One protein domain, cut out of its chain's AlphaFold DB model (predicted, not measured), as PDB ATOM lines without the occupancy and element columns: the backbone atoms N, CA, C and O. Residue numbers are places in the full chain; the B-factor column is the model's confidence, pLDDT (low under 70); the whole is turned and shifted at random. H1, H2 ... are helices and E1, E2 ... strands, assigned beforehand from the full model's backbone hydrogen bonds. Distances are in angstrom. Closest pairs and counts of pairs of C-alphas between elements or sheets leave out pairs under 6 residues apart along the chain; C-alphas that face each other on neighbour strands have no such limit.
ATOM      1  N   ASP A  65      14.579  38.066  94.375       76.94
ATOM      2  CA  ASP A  65      14.937  36.655  94.215       76.94
ATOM      3  C   ASP A  65      14.458  35.830  95.420       76.94
ATOM      4  O   ASP A  65      14.204  36.355  96.513       76.94
ATOM      5  N   ASP A  66      14.355  34.516  95.242       72.81
ATOM      6  CA  ASP A  66      13.859  33.602  96.269       72.81
ATOM      7  C   ASP A  66      14.661  33.734  97.574       72.81
ATOM      8  O   ASP A  66      15.879  33.576  97.609       72.81
ATOM      9  N   GLY A  67      13.956  34.035  98.670       69.62
ATOM     10  CA  GLY A  67      14.554  34.214  99.996       69.62
ATOM     11  C   GLY A  67      15.199  35.581 100.242       69.62
ATOM     12  O   GLY A  67      15.728  35.802 101.332       69.62
ATOM     13  N   THR A  68      15.134  36.509  99.286       79.62
ATOM     14  CA  THR A  68      15.690  37.861  99.425       79.62
ATOM     15  C   THR A  68      14.610  38.930  99.619       79.62
ATOM     16  O   THR A  68      13.429  38.730  99.320       79.62
ATOM     17  N   GLU A  69      15.022  40.074 100.167       90.12
ATOM     18  CA  GLU A  69      14.233  41.305 100.232       90.12
ATOM     19  C   GLU A  69      14.942  42.383  99.404       90.12
ATOM     20  O   GLU A  69      16.143  42.601  99.571       90.12
ATOM     21  N   THR A  70      14.204  43.087  98.547       90.38
ATOM     22  CA  THR A  70      14.691  44.290  97.861       90.38
ATOM     23  C   THR A  70      14.057  45.529  98.470       90.38
ATOM     24  O   THR A  70      12.908  45.501  98.917       90.38
ATOM     25  N   ARG A  71      14.804  46.638  98.484       93.12
ATOM     26  CA  ARG A  71      14.311  47.954  98.902       93.12
ATOM     27  C   ARG A  71      14.697  49.005  97.883       93.12
ATOM     28  O   ARG A  71      15.855  49.071  97.481       93.12
ATOM     29  N   ARG A  72      13.746  49.854  97.507       91.75
ATOM     30  CA  ARG A  72      13.979  50.972  96.591       91.75
ATOM     31  C   ARG A  72      13.167  52.201  96.991       91.75
ATOM     32  O   ARG A  72      12.108  52.055  97.605       91.75
ATOM     33  N   PRO A  73      13.624  53.413  96.648       93.69
ATOM     34  CA  PRO A  73      12.784  54.593  96.755       93.69
ATOM     35  C   PRO A  73      11.609  54.514  95.766       93.69
ATOM     36  O   PRO A  73      11.728  53.952  94.676       93.69
ATOM     37  N   GLY A  74      10.481  55.098  96.156       92.69
ATOM     38  CA  GLY A  74       9.327  55.339  95.293       92.69
ATOM     39  C   GLY A  74       8.742  56.719  95.568       92.69
ATOM     40  O   GLY A  74       8.887  57.250  96.671       92.69
ATOM     41  N   GLU A  75       8.082  57.304  94.574       93.94
ATOM     42  CA  GLU A  75       7.429  58.606  94.702       93.94
ATOM     43  C   GLU A  75       6.011  58.540  94.137       93.94
ATOM     44  O   GLU A  75       5.772  57.886  93.127       93.94
ATOM     45  N   SER A  76       5.080  59.237  94.788       92.25
ATOM     46  CA  SER A  76       3.723  59.467  94.287       92.25
ATOM     47  C   SER A  76       3.449  60.965  94.275       92.25
ATOM     48  O   SER A  76       3.841  61.685  95.195       92.25
ATOM     49  N   LYS A  77       2.787  61.458  93.228       92.50
ATOM     50  CA  LYS A  77       2.403  62.873  93.138       92.50
ATOM     51  C   LYS A  77       1.163  63.141  93.985       92.50
ATOM     52  O   LYS A  77       0.247  62.325  94.016       92.50
ATOM     53  N   TRP A  78       1.116  64.319  94.592       92.31
ATOM     54  CA  TRP A  78      -0.083  64.882  95.211       92.31
ATOM     55  C   TRP A  78      -0.281  66.323  94.723       92.31
ATOM     56  O   TRP A  78       0.516  66.818  93.923       92.31
ATOM     57  N   ALA A  79      -1.343  66.993  95.175       92.00
ATOM     58  CA  ALA A  79      -1.766  68.298  94.654       92.00
ATOM     59  C   ALA A  79      -0.642  69.352  94.602       92.00
ATOM     60  O   ALA A  79      -0.569  70.111  93.639       92.00
ATOM     61  N   TYR A  80       0.255  69.359  95.593       93.50
ATOM     62  CA  TYR A  80       1.305  70.373  95.718       93.50
ATOM     63  C   TYR A  80       2.694  69.778  95.979       93.50
ATOM     64  O   TYR A  80       3.466  70.308  96.778       93.50
ATOM     65  N   GLY A  81       3.021  68.650  95.341       94.56
ATOM     66  CA  GLY A  81       4.378  68.103  95.369       94.56
ATOM     67  C   GLY A  81       4.439  66.585  95.250       94.56
ATOM     68  O   GLY A  81       3.705  65.976  94.468       94.56
ATOM     69  N   VAL A  82       5.334  65.970  96.030       95.94
ATOM     70  CA  VAL A  82       5.551  64.515  96.028       95.94
ATOM     71  C   VAL A  82       5.528  63.921  97.435       95.94
ATOM     72  O   VAL A  82       6.058  64.490  98.391       95.94
ATOM     73  N   GLU A  83       4.934  62.743  97.558       95.88
ATOM     74  CA  GLU A  83       5.109  61.847  98.694       95.88
ATOM     75  C   GLU A  83       6.246  60.872  98.373       95.88
ATOM     76  O   GLU A  83       6.271  60.265  97.301       95.88
ATOM     77  N   ARG A  84       7.198  60.720  99.297       96.69
ATOM     78  CA  ARG A  84       8.340  59.808  99.163       96.69
ATOM     79  C   ARG A  84       8.129  58.563  99.999       96.69
ATOM     80  O   ARG A  84       7.748  58.657 101.169       96.69
ATOM     81  N   TYR A  85       8.468  57.416  99.433       96.38
ATOM     82  CA  TYR A  85       8.271  56.106 100.036       96.38
ATOM     83  C   TYR A  85       9.530  55.248  99.952       96.38
ATOM     84  O   TYR A  85      10.359  55.389  99.056       96.38
ATOM     85  N   GLU A  86       9.625  54.309 100.884       95.62
ATOM     86  CA  GLU A  86      10.431  53.102 100.745       95.62
ATOM     87  C   GLU A  86       9.504  51.989 100.258       95.62
ATOM     88  O   GLU A  86       8.512  51.672 100.918       95.62
ATOM     89  N   VAL A  87       9.823  51.411  99.106       94.06
ATOM     90  CA  VAL A  87       9.174  50.218  98.567       94.06
ATOM     91  C   VAL A  87      10.039  49.023  98.934       94.06
ATOM     92  O   VAL A  87      11.213  48.990  98.574       94.06
ATOM     93  N   ALA A  88       9.466  48.045  99.625       93.75
ATOM     94  CA  ALA A  88      10.105  46.773  99.920       93.75
ATOM     95  C   ALA A  88       9.344  45.628  99.246       93.75
ATOM     96  O   ALA A  88       8.114  45.568  99.341       93.75
ATOM     97  N   THR A  89      10.065  44.711  98.602       91.62
ATOM     98  CA  THR A  89       9.485  43.464  98.085       91.62
ATOM     99  C   THR A  89      10.226  42.261  98.640       91.62
ATOM    100  O   THR A  89      11.442  42.305  98.804       91.62
ATOM    101  N   GLN A  90       9.497  41.196  98.963       90.31
ATOM    102  CA  GLN A  90      10.065  39.990  99.558       90.31
ATOM    103  C   GLN A  90       9.276  38.761  99.111       90.31
ATOM    104  O   GLN A  90       8.045  38.750  99.203       90.31
ATOM    105  N   ARG A  91       9.966  37.695  98.693       84.81
ATOM    106  CA  ARG A  91       9.320  36.388  98.535       84.81
ATOM    107  C   ARG A  91       9.253  35.673  99.883       84.81
ATOM    108  O   ARG A  91      10.268  35.405 100.518       84.81
ATOM    109  N   MET A  92       8.038  35.366 100.314       83.56
ATOM    110  CA  MET A  92       7.738  34.659 101.552       83.56
ATOM    111  C   MET A  92       7.958  33.144 101.384       83.56
ATOM    112  O   MET A  92       7.799  32.626 100.275       83.56
ATOM    113  N   PRO A  93       8.245  32.400 102.472       77.75
ATOM    114  CA  PRO A  93       8.448  30.947 102.411       77.75
ATOM    115  C   PRO A  93       7.267  30.146 101.841       77.75
ATOM    116  O   PRO A  93       7.459  29.047 101.334       77.75
ATOM    117  N   ASP A  94       6.044  30.681 101.908       75.44
ATOM    118  CA  ASP A  94       4.835  30.056 101.356       75.44
ATOM    119  C   ASP A  94       4.599  30.385  99.867       75.44
ATOM    120  O   ASP A  94       3.525  30.107  99.325       75.44
ATOM    121  N   GLY A  95       5.582  31.010  99.210       75.06
ATOM    122  CA  GLY A  95       5.525  31.429  97.813       75.06
ATOM    123  C   GLY A  95       4.787  32.750  97.575       75.06
ATOM    124  O   GLY A  95       4.713  33.194  96.426       75.06
ATOM    125  N   ALA A  96       4.253  33.405  98.615       84.06
ATOM    126  CA  ALA A  96       3.665  34.734  98.472       84.06
ATOM    127  C   ALA A  96       4.734  35.790  98.167       84.06
ATOM    128  O   ALA A  96       5.812  35.784  98.749       84.06
ATOM    129  N   LEU A  97       4.418  36.744  97.304       85.12
ATOM    130  CA  LEU A  97       5.158  37.987  97.164       85.12
ATOM    131  C   LEU A  97       4.559  39.023  98.117       85.12
ATOM    132  O   LEU A  97       3.409  39.428  97.958       85.12
ATOM    133  N   ARG A  98       5.338  39.475  99.094       89.75
ATOM    134  CA  ARG A  98       5.017  40.642  99.911       89.75
ATOM    135  C   ARG A  98       5.500  41.899  99.201       89.75
ATOM    136  O   ARG A  98       6.669  41.979  98.835       89.75
ATOM    137  N   VAL A  99       4.622  42.889  99.070       91.56
ATOM    138  CA  VAL A  99       4.959  44.246  98.626       91.56
ATOM    139  C   VAL A  99       4.508  45.217  99.707       91.56
ATOM    140  O   VAL A  99       3.324  45.264 100.036       91.56
ATOM    141  N   ARG A 100       5.440  45.995 100.257       93.12
ATOM    142  CA  ARG A 100       5.164  47.007 101.280       93.12
ATOM    143  C   ARG A 100       5.671  48.367 100.831       93.12
ATOM    144  O   ARG A 100       6.834  48.496 100.468       93.12
ATOM    145  N   VAL A 101       4.831  49.388 100.931       93.62
ATOM    146  CA  VAL A 101       5.225  50.792 100.758       93.62
ATOM    147  C   VAL A 101       5.121  51.504 102.093       93.62
ATOM    148  O   VAL A 101       4.100  51.403 102.770       93.62
ATOM    149  N   ARG A 102       6.180  52.201 102.498       95.69
ATOM    150  CA  ARG A 102       6.234  52.962 103.751       95.69
ATOM    151  C   ARG A 102       6.578  54.411 103.462       95.69
ATOM    152  O   ARG A 102       7.624  54.686 102.877       95.69
ATOM    153  N   LYS A 103       5.720  55.334 103.891       96.44
ATOM    154  CA  LYS A 103       5.906  56.769 103.678       96.44
ATOM    155  C   LYS A 103       7.086  57.286 104.497       96.44
ATOM    156  O   LYS A 103       7.127  57.104 105.713       96.44
ATOM    157  N   GLN A 104       8.027  57.946 103.831       97.88
ATOM    158  CA  GLN A 104       9.214  58.564 104.433       97.88
ATOM    159  C   GLN A 104       9.057  60.070 104.605       97.88
ATOM    160  O   GLN A 104       9.547  60.628 105.582       97.88
ATOM    161  N   ALA A 105       8.408  60.736 103.650       97.19
ATOM    162  CA  ALA A 105       8.243  62.181 103.688       97.19
ATOM    163  C   ALA A 105       7.081  62.643 102.806       97.19
ATOM    164  O   ALA A 105       6.741  61.997 101.815       97.19
ATOM    165  N   THR A 106       6.543  63.813 103.137       96.88
ATOM    166  CA  THR A 106       5.804  64.659 102.200       96.88
ATOM    167  C   THR A 106       6.699  65.837 101.850       96.88
ATOM    168  O   THR A 106       7.170  66.535 102.747       96.88
ATOM    169  N   VAL A 107       6.932  66.072 100.563       95.81
ATOM    170  CA  VAL A 107       7.633  67.259 100.074       95.81
ATOM    171  C   VAL A 107       6.604  68.151  99.396       95.81
ATOM    172  O   VAL A 107       5.986  67.746  98.409       95.81
ATOM    173  N   SER A 108       6.414  69.350  99.947       92.88
ATOM    174  CA  SER A 108       5.577  70.388  99.351       92.88
ATOM    175  C   SER A 108       6.427  71.320  98.494       92.88
ATOM    176  O   SER A 108       7.514  71.725  98.905       92.88
ATOM    177  N   ASN A 109       5.924  71.664  97.315       90.88
ATOM    178  CA  ASN A 109       6.426  72.757  96.486       90.88
ATOM    179  C   ASN A 109       5.375  73.869  96.310       90.88
ATOM    180  O   ASN A 109       5.509  74.690  95.399       90.88
ATOM    181  N   ALA A 110       4.341  73.876  97.160       89.69
ATOM    182  CA  ALA A 110       3.296  74.887  97.148       89.69
ATOM    183  C   ALA A 110       3.891  76.287  97.356       89.69
ATOM    184  O   ALA A 110       4.808  76.478  98.160       89.69
ATOM    185  N   LYS A 111       3.374  77.262  96.611       90.00
ATOM    186  CA  LYS A 111       3.719  78.675  96.783       90.00
ATOM    187  C   LYS A 111       2.601  79.359  97.571       90.00
ATOM    188  O   LYS A 111       1.451  78.966  97.382       90.00
ATOM    189  N   PRO A 112       2.916  80.380  98.387       90.19
ATOM    190  CA  PRO A 112       1.888  81.199  99.015       90.19
ATOM    191  C   PRO A 112       0.912  81.744  97.971       90.19
ATOM    192  O   PRO A 112       1.337  82.158  96.886       90.19
ATOM    193  N   SER A 113      -0.371  81.715  98.305       90.31
ATOM    194  CA  SER A 113      -1.439  82.272  97.479       90.31
ATOM    195  C   SER A 113      -1.395  83.802  97.451       90.31
ATOM    196  O   SER A 113      -0.924  84.462  98.382       90.31
ATOM    197  N   SER A 114      -1.862  84.377  96.345       89.69
ATOM    198  CA  SER A 114      -2.080  85.818  96.207       89.69
ATOM    199  C   SER A 114      -3.459  86.202  96.764       89.69
ATOM    200  O   SER A 114      -4.363  85.368  96.764       89.69
ATOM    201  N   PRO A 115      -3.680  87.463  97.183       85.94
ATOM    202  CA  PRO A 115      -4.966  87.891  97.749       85.94
ATOM    203  C   PRO A 115      -6.183  87.703  96.829       85.94
ATOM    204  O   PRO A 115      -7.297  87.569  97.324       85.94
ATOM    205  N   ASP A 116      -5.968  87.692  95.510       89.69
ATOM    206  CA  ASP A 116      -7.021  87.535  94.500       89.69
ATOM    207  C   ASP A 116      -7.229  86.071  94.062       89.69
ATOM    208  O   ASP A 116      -8.104  85.788  93.237       89.69
ATOM    209  N   ASP A 117      -6.436  85.127  94.584       86.81
ATOM    210  CA  ASP A 117      -6.545  83.719  94.210       86.81
ATOM    211  C   ASP A 117      -7.805  83.099  94.826       86.81
ATOM    212  O   ASP A 117      -7.978  83.040  96.041       86.81
ATOM    213  N   THR A 118      -8.685  82.571  93.974       83.81
ATOM    214  CA  THR A 118      -9.906  81.866  94.404       83.81
ATOM    215  C   THR A 118      -9.743  80.343  94.444       83.81
ATOM    216  O   THR A 118     -10.708  79.634  94.715       83.81
ATOM    217  N   PHE A 119      -8.555  79.824  94.116       79.81
ATOM    218  CA  PHE A 119      -8.214  78.397  94.120       79.81
ATOM    219  C   PHE A 119      -6.771  78.206  94.578       79.81
ATOM    220  O   PHE A 119      -5.914  79.027  94.265       79.81
ATOM    221  N   SER A 120      -6.478  77.074  95.227       85.56
ATOM    222  CA  SER A 120      -5.148  76.802  95.801       85.56
ATOM    223  C   SER A 120      -4.726  77.864  96.818       85.56
ATOM    224  O   SER A 120      -3.545  78.203  96.910       85.56
ATOM    225  N   THR A 121      -5.699  78.370  97.580       92.69
ATOM    226  CA  THR A 121      -5.455  79.266  98.714       92.69
ATOM    227  C   THR A 121      -4.576  78.577  99.759       92.69
ATOM    228  O   THR A 121      -4.477  77.347  99.785       92.69
ATOM    229  N   ASP A 122      -3.953  79.338 100.656       92.19
ATOM    230  CA  ASP A 122      -3.142  78.754 101.735       92.19
ATOM    231  C   ASP A 122      -3.970  77.785 102.607       92.19
ATOM    232  O   ASP A 122      -3.462  76.753 103.052       92.19
ATOM    233  N   GLU A 123      -5.265  78.070 102.788       91.31
ATOM    234  CA  GLU A 123      -6.212  77.181 103.468       91.31
ATOM    235  C   GLU A 123      -6.443  75.885 102.678       91.31
ATOM    236  O   GLU A 123      -6.325  74.797 103.244       91.31
ATOM    237  N   ASP A 124      -6.681  75.972 101.365       91.12
ATOM    238  CA  ASP A 124      -6.817  74.788 100.507       91.12
ATOM    239  C   ASP A 124      -5.548  73.931 100.536       91.12
ATOM    240  O   ASP A 124      -5.610  72.702 100.603       91.12
ATOM    241  N   GLN A 125      -4.376  74.568 100.476       92.75
ATOM    242  CA  GLN A 125      -3.086  73.888 100.526       92.75
ATOM    243  C   GLN A 125      -2.903  73.139 101.847       92.75
ATOM    244  O   GLN A 125      -2.522  71.963 101.840       92.75
ATOM    245  N   ALA A 126      -3.226  73.786 102.968       92.19
ATOM    246  CA  ALA A 126      -3.183  73.172 104.288       92.19
ATOM    247  C   ALA A 126      -4.183  72.010 104.412       92.19
ATOM    248  O   ALA A 126      -3.820  70.944 104.914       92.19
ATOM    249  N   ALA A 127      -5.407  72.172 103.899       92.25
ATOM    250  CA  ALA A 127      -6.424  71.126 103.897       92.25
ATOM    251  C   ALA A 127      -5.969  69.897 103.092       92.25
ATOM    252  O   ALA A 127      -6.021  68.776 103.595       92.25
ATOM    253  N   ARG A 128      -5.427  70.094 101.881       92.88
ATOM    254  CA  ARG A 128      -4.886  68.994 101.060       92.88
ATOM    255  C   ARG A 128      -3.695  68.304 101.703       92.88
ATOM    256  O   ARG A 128      -3.565  67.090 101.586       92.88
ATOM    257  N   LEU A 129      -2.830  69.052 102.386       92.75
ATOM    258  CA  LEU A 129      -1.718  68.467 103.129       92.75
ATOM    259  C   LEU A 129      -2.215  67.600 104.297       92.75
ATOM    260  O   LEU A 129      -1.641  66.543 104.550       92.75
ATOM    261  N   ALA A 130      -3.286  68.021 104.976       92.00
ATOM    262  CA  ALA A 130      -3.889  67.292 106.091       92.00
ATOM    263  C   ALA A 130      -4.613  66.000 105.666       92.00
ATOM    264  O   ALA A 130      -4.736  65.080 106.474       92.00
ATOM    265  N   GLU A 131      -5.062  65.901 104.409       91.31
ATOM    266  CA  GLU A 131      -5.645  64.676 103.840       91.31
ATOM    267  C   GLU A 131      -4.603  63.562 103.626       91.31
ATOM    268  O   GLU A 131      -4.961  62.385 103.530       91.31
ATOM    269  N   LEU A 132      -3.311  63.905 103.546       92.31
ATOM    270  CA  LEU A 132      -2.260  62.922 103.298       92.31
ATOM    271  C   LEU A 132      -1.989  62.051 104.525       92.31
ATOM    272  O   LEU A 132      -1.954  62.514 105.665       92.31
ATOM    273  N   ALA A 133      -1.668  60.780 104.278       90.94
ATOM    274  CA  ALA A 133      -1.265  59.870 105.342       90.94
ATOM    275  C   ALA A 133      -0.003  60.390 106.069       90.94
ATOM    276  O   ALA A 133       0.891  60.956 105.430       90.94
ATOM    277  N   PRO A 134       0.137  60.190 107.389       93.62
ATOM    278  CA  PRO A 134       1.301  60.668 108.129       93.62
ATOM    279  C   PRO A 134       2.589  59.942 107.708       93.62
ATOM    280  O   PRO A 134       2.560  58.791 107.261       93.62
ATOM    281  N   THR A 135       3.743  60.589 107.888       95.31
ATOM    282  CA  THR A 135       5.052  59.931 107.741       95.31
ATOM    283  C   THR A 135       5.133  58.694 108.638       95.31
ATOM    284  O   THR A 135       4.694  58.718 109.785       95.31
ATOM    285  N   GLY A 136       5.686  57.600 108.113       94.25
ATOM    286  CA  GLY A 136       5.756  56.305 108.793       94.25
ATOM    287  C   GLY A 136       4.548  55.396 108.555       94.25
ATOM    288  O   GLY A 136       4.652  54.195 108.808       94.25
ATOM    289  N   SER A 137       3.440  55.920 108.014       92.44
ATOM    290  CA  SER A 137       2.336  55.084 107.532       92.44
ATOM    291  C   SER A 137       2.809  54.118 106.444       92.44
ATOM    292  O   SER A 137       3.766  54.388 105.709       92.44
ATOM    293  N   TRP A 138       2.155  52.963 106.353       92.56
ATOM    294  CA  TRP A 138       2.505  51.942 105.376       92.56
ATOM    295  C   TRP A 138       1.274  51.215 104.846       92.56
ATOM    296  O   TRP A 138       0.216  51.195 105.468       92.56
ATOM    297  N   THR A 139       1.430  50.619 103.671       89.88
ATOM    298  CA  THR A 139       0.470  49.694 103.062       89.88
ATOM    299  C   THR A 139       1.229  48.447 102.636       89.88
ATOM    300  O   THR A 139       2.318  48.550 102.073       89.88
ATOM    301  N   GLU A 140       0.681  47.271 102.935       90.69
ATOM    302  CA  GLU A 140       1.239  45.979 102.531       90.69
ATOM    303  C   GLU A 140       0.184  45.186 101.771       90.69
ATOM    304  O   GLU A 140      -0.978  45.128 102.176       90.69
ATOM    305  N   VAL A 141       0.608  44.544 100.687       87.75
ATOM    306  CA  VAL A 141      -0.184  43.546  99.976       87.75
ATOM    307  C   VAL A 141       0.631  42.263  99.874       87.75
ATOM    308  O   VAL A 141       1.818  42.281  99.547       87.75
ATOM    309  N   LEU A 142      -0.032  41.140 100.147       87.00
ATOM    310  CA  LEU A 142       0.492  39.799  99.916       87.00
ATOM    311  C   LEU A 142      -0.138  39.237  98.640       87.00
ATOM    312  O   LEU A 142      -1.348  39.020  98.564       87.00
ATOM    313  N   ILE A 143       0.692  39.005  97.630       82.62
ATOM    314  CA  ILE A 143       0.308  38.489  96.321       82.62
ATOM    315  C   ILE A 143       0.747  37.031  96.251       82.62
ATOM    316  O   ILE A 143       1.929  36.726  96.133       82.62
ATOM    317  N   HIS A 144      -0.191  36.094  96.306       77.94
ATOM    318  CA  HIS A 144       0.146  34.682  96.143       77.94
ATOM    319  C   HIS A 144       0.249  34.330  94.654       77.94
ATOM    320  O   HIS A 144      -0.759  34.336  93.946       77.94
ATOM    321  N   GLY A 145       1.459  34.005  94.190       64.44
ATOM    322  CA  GLY A 145       1.695  33.400  92.880       64.44
ATOM    323  C   GLY A 145       1.637  31.878  92.987       64.44
ATOM    324  O   GLY A 145       2.409  31.278  93.726       64.44
TER     325      GLY A 145
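What this domain is: This is residues 65 to 145 of the 182 residues of an uncharacterized protein of bacterium AM6 (UniProt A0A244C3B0). Picture a long, twisted ribbon: one sheet of four antiparallel strands, extended at one end by a loop, residues 109 to 121, and by the short helix H1, which only grazes the sheet. E1, E2 and E3 make two hairpins in a row, and the shorter E4 lies along the other side of E3. The printed part has 81 residues, in the order E1, E2, E3, H1, E4; the class is mostly strand. It is only just loose, close to extended, with a radius of gyration of the C-alphas of 17.6 A, and a rod spanning 59 by 18 by 17 A.

Where its parts are: Find C-alpha 69 at (14.233, 41.305, 100.232), where E1, residues 69 to 78, starts its 28.0 A. E2, residues 81 to 91, covers 32.3 A, and E3, residues 96 to 108, covers 35.7 A. H1 is residues 122 to 131, 14.5 A long. E4, residues 138 to 144, runs 19.7 A to C-alpha 144 at (0.146, 34.682, 96.143).

How they stand to each other: Look across the sheet in the order E1, E2, E3, E4, with E1 and E4 as its edge strands. E1, E2 and E3 form a meander, each strand the antiparallel neighbour of the one before. Between E1 and E2, N 74 and O 85 are 2.9 A apart, within hydrogen-bond range. Between E2 and E3, look at N 88 and O 100, 2.8 A. E4 is antiparallel to E3 at 158 degrees, with N 99 and O 141 at 2.9 A. E1 and E4 are apart. H1 grazes the sheet with its residues 125 to 129, and in it every O i to N i+4 pair is within hydrogen-bond range.

The domain as a whole: The C-alphas of Pro 93 and Asp 116, the two farthest apart, are 59.2 A from each other. The printed part has no cut, and E3 to H1 is a long link of 13 residues. Look for low confidence, under 70, at residues 67 and 145.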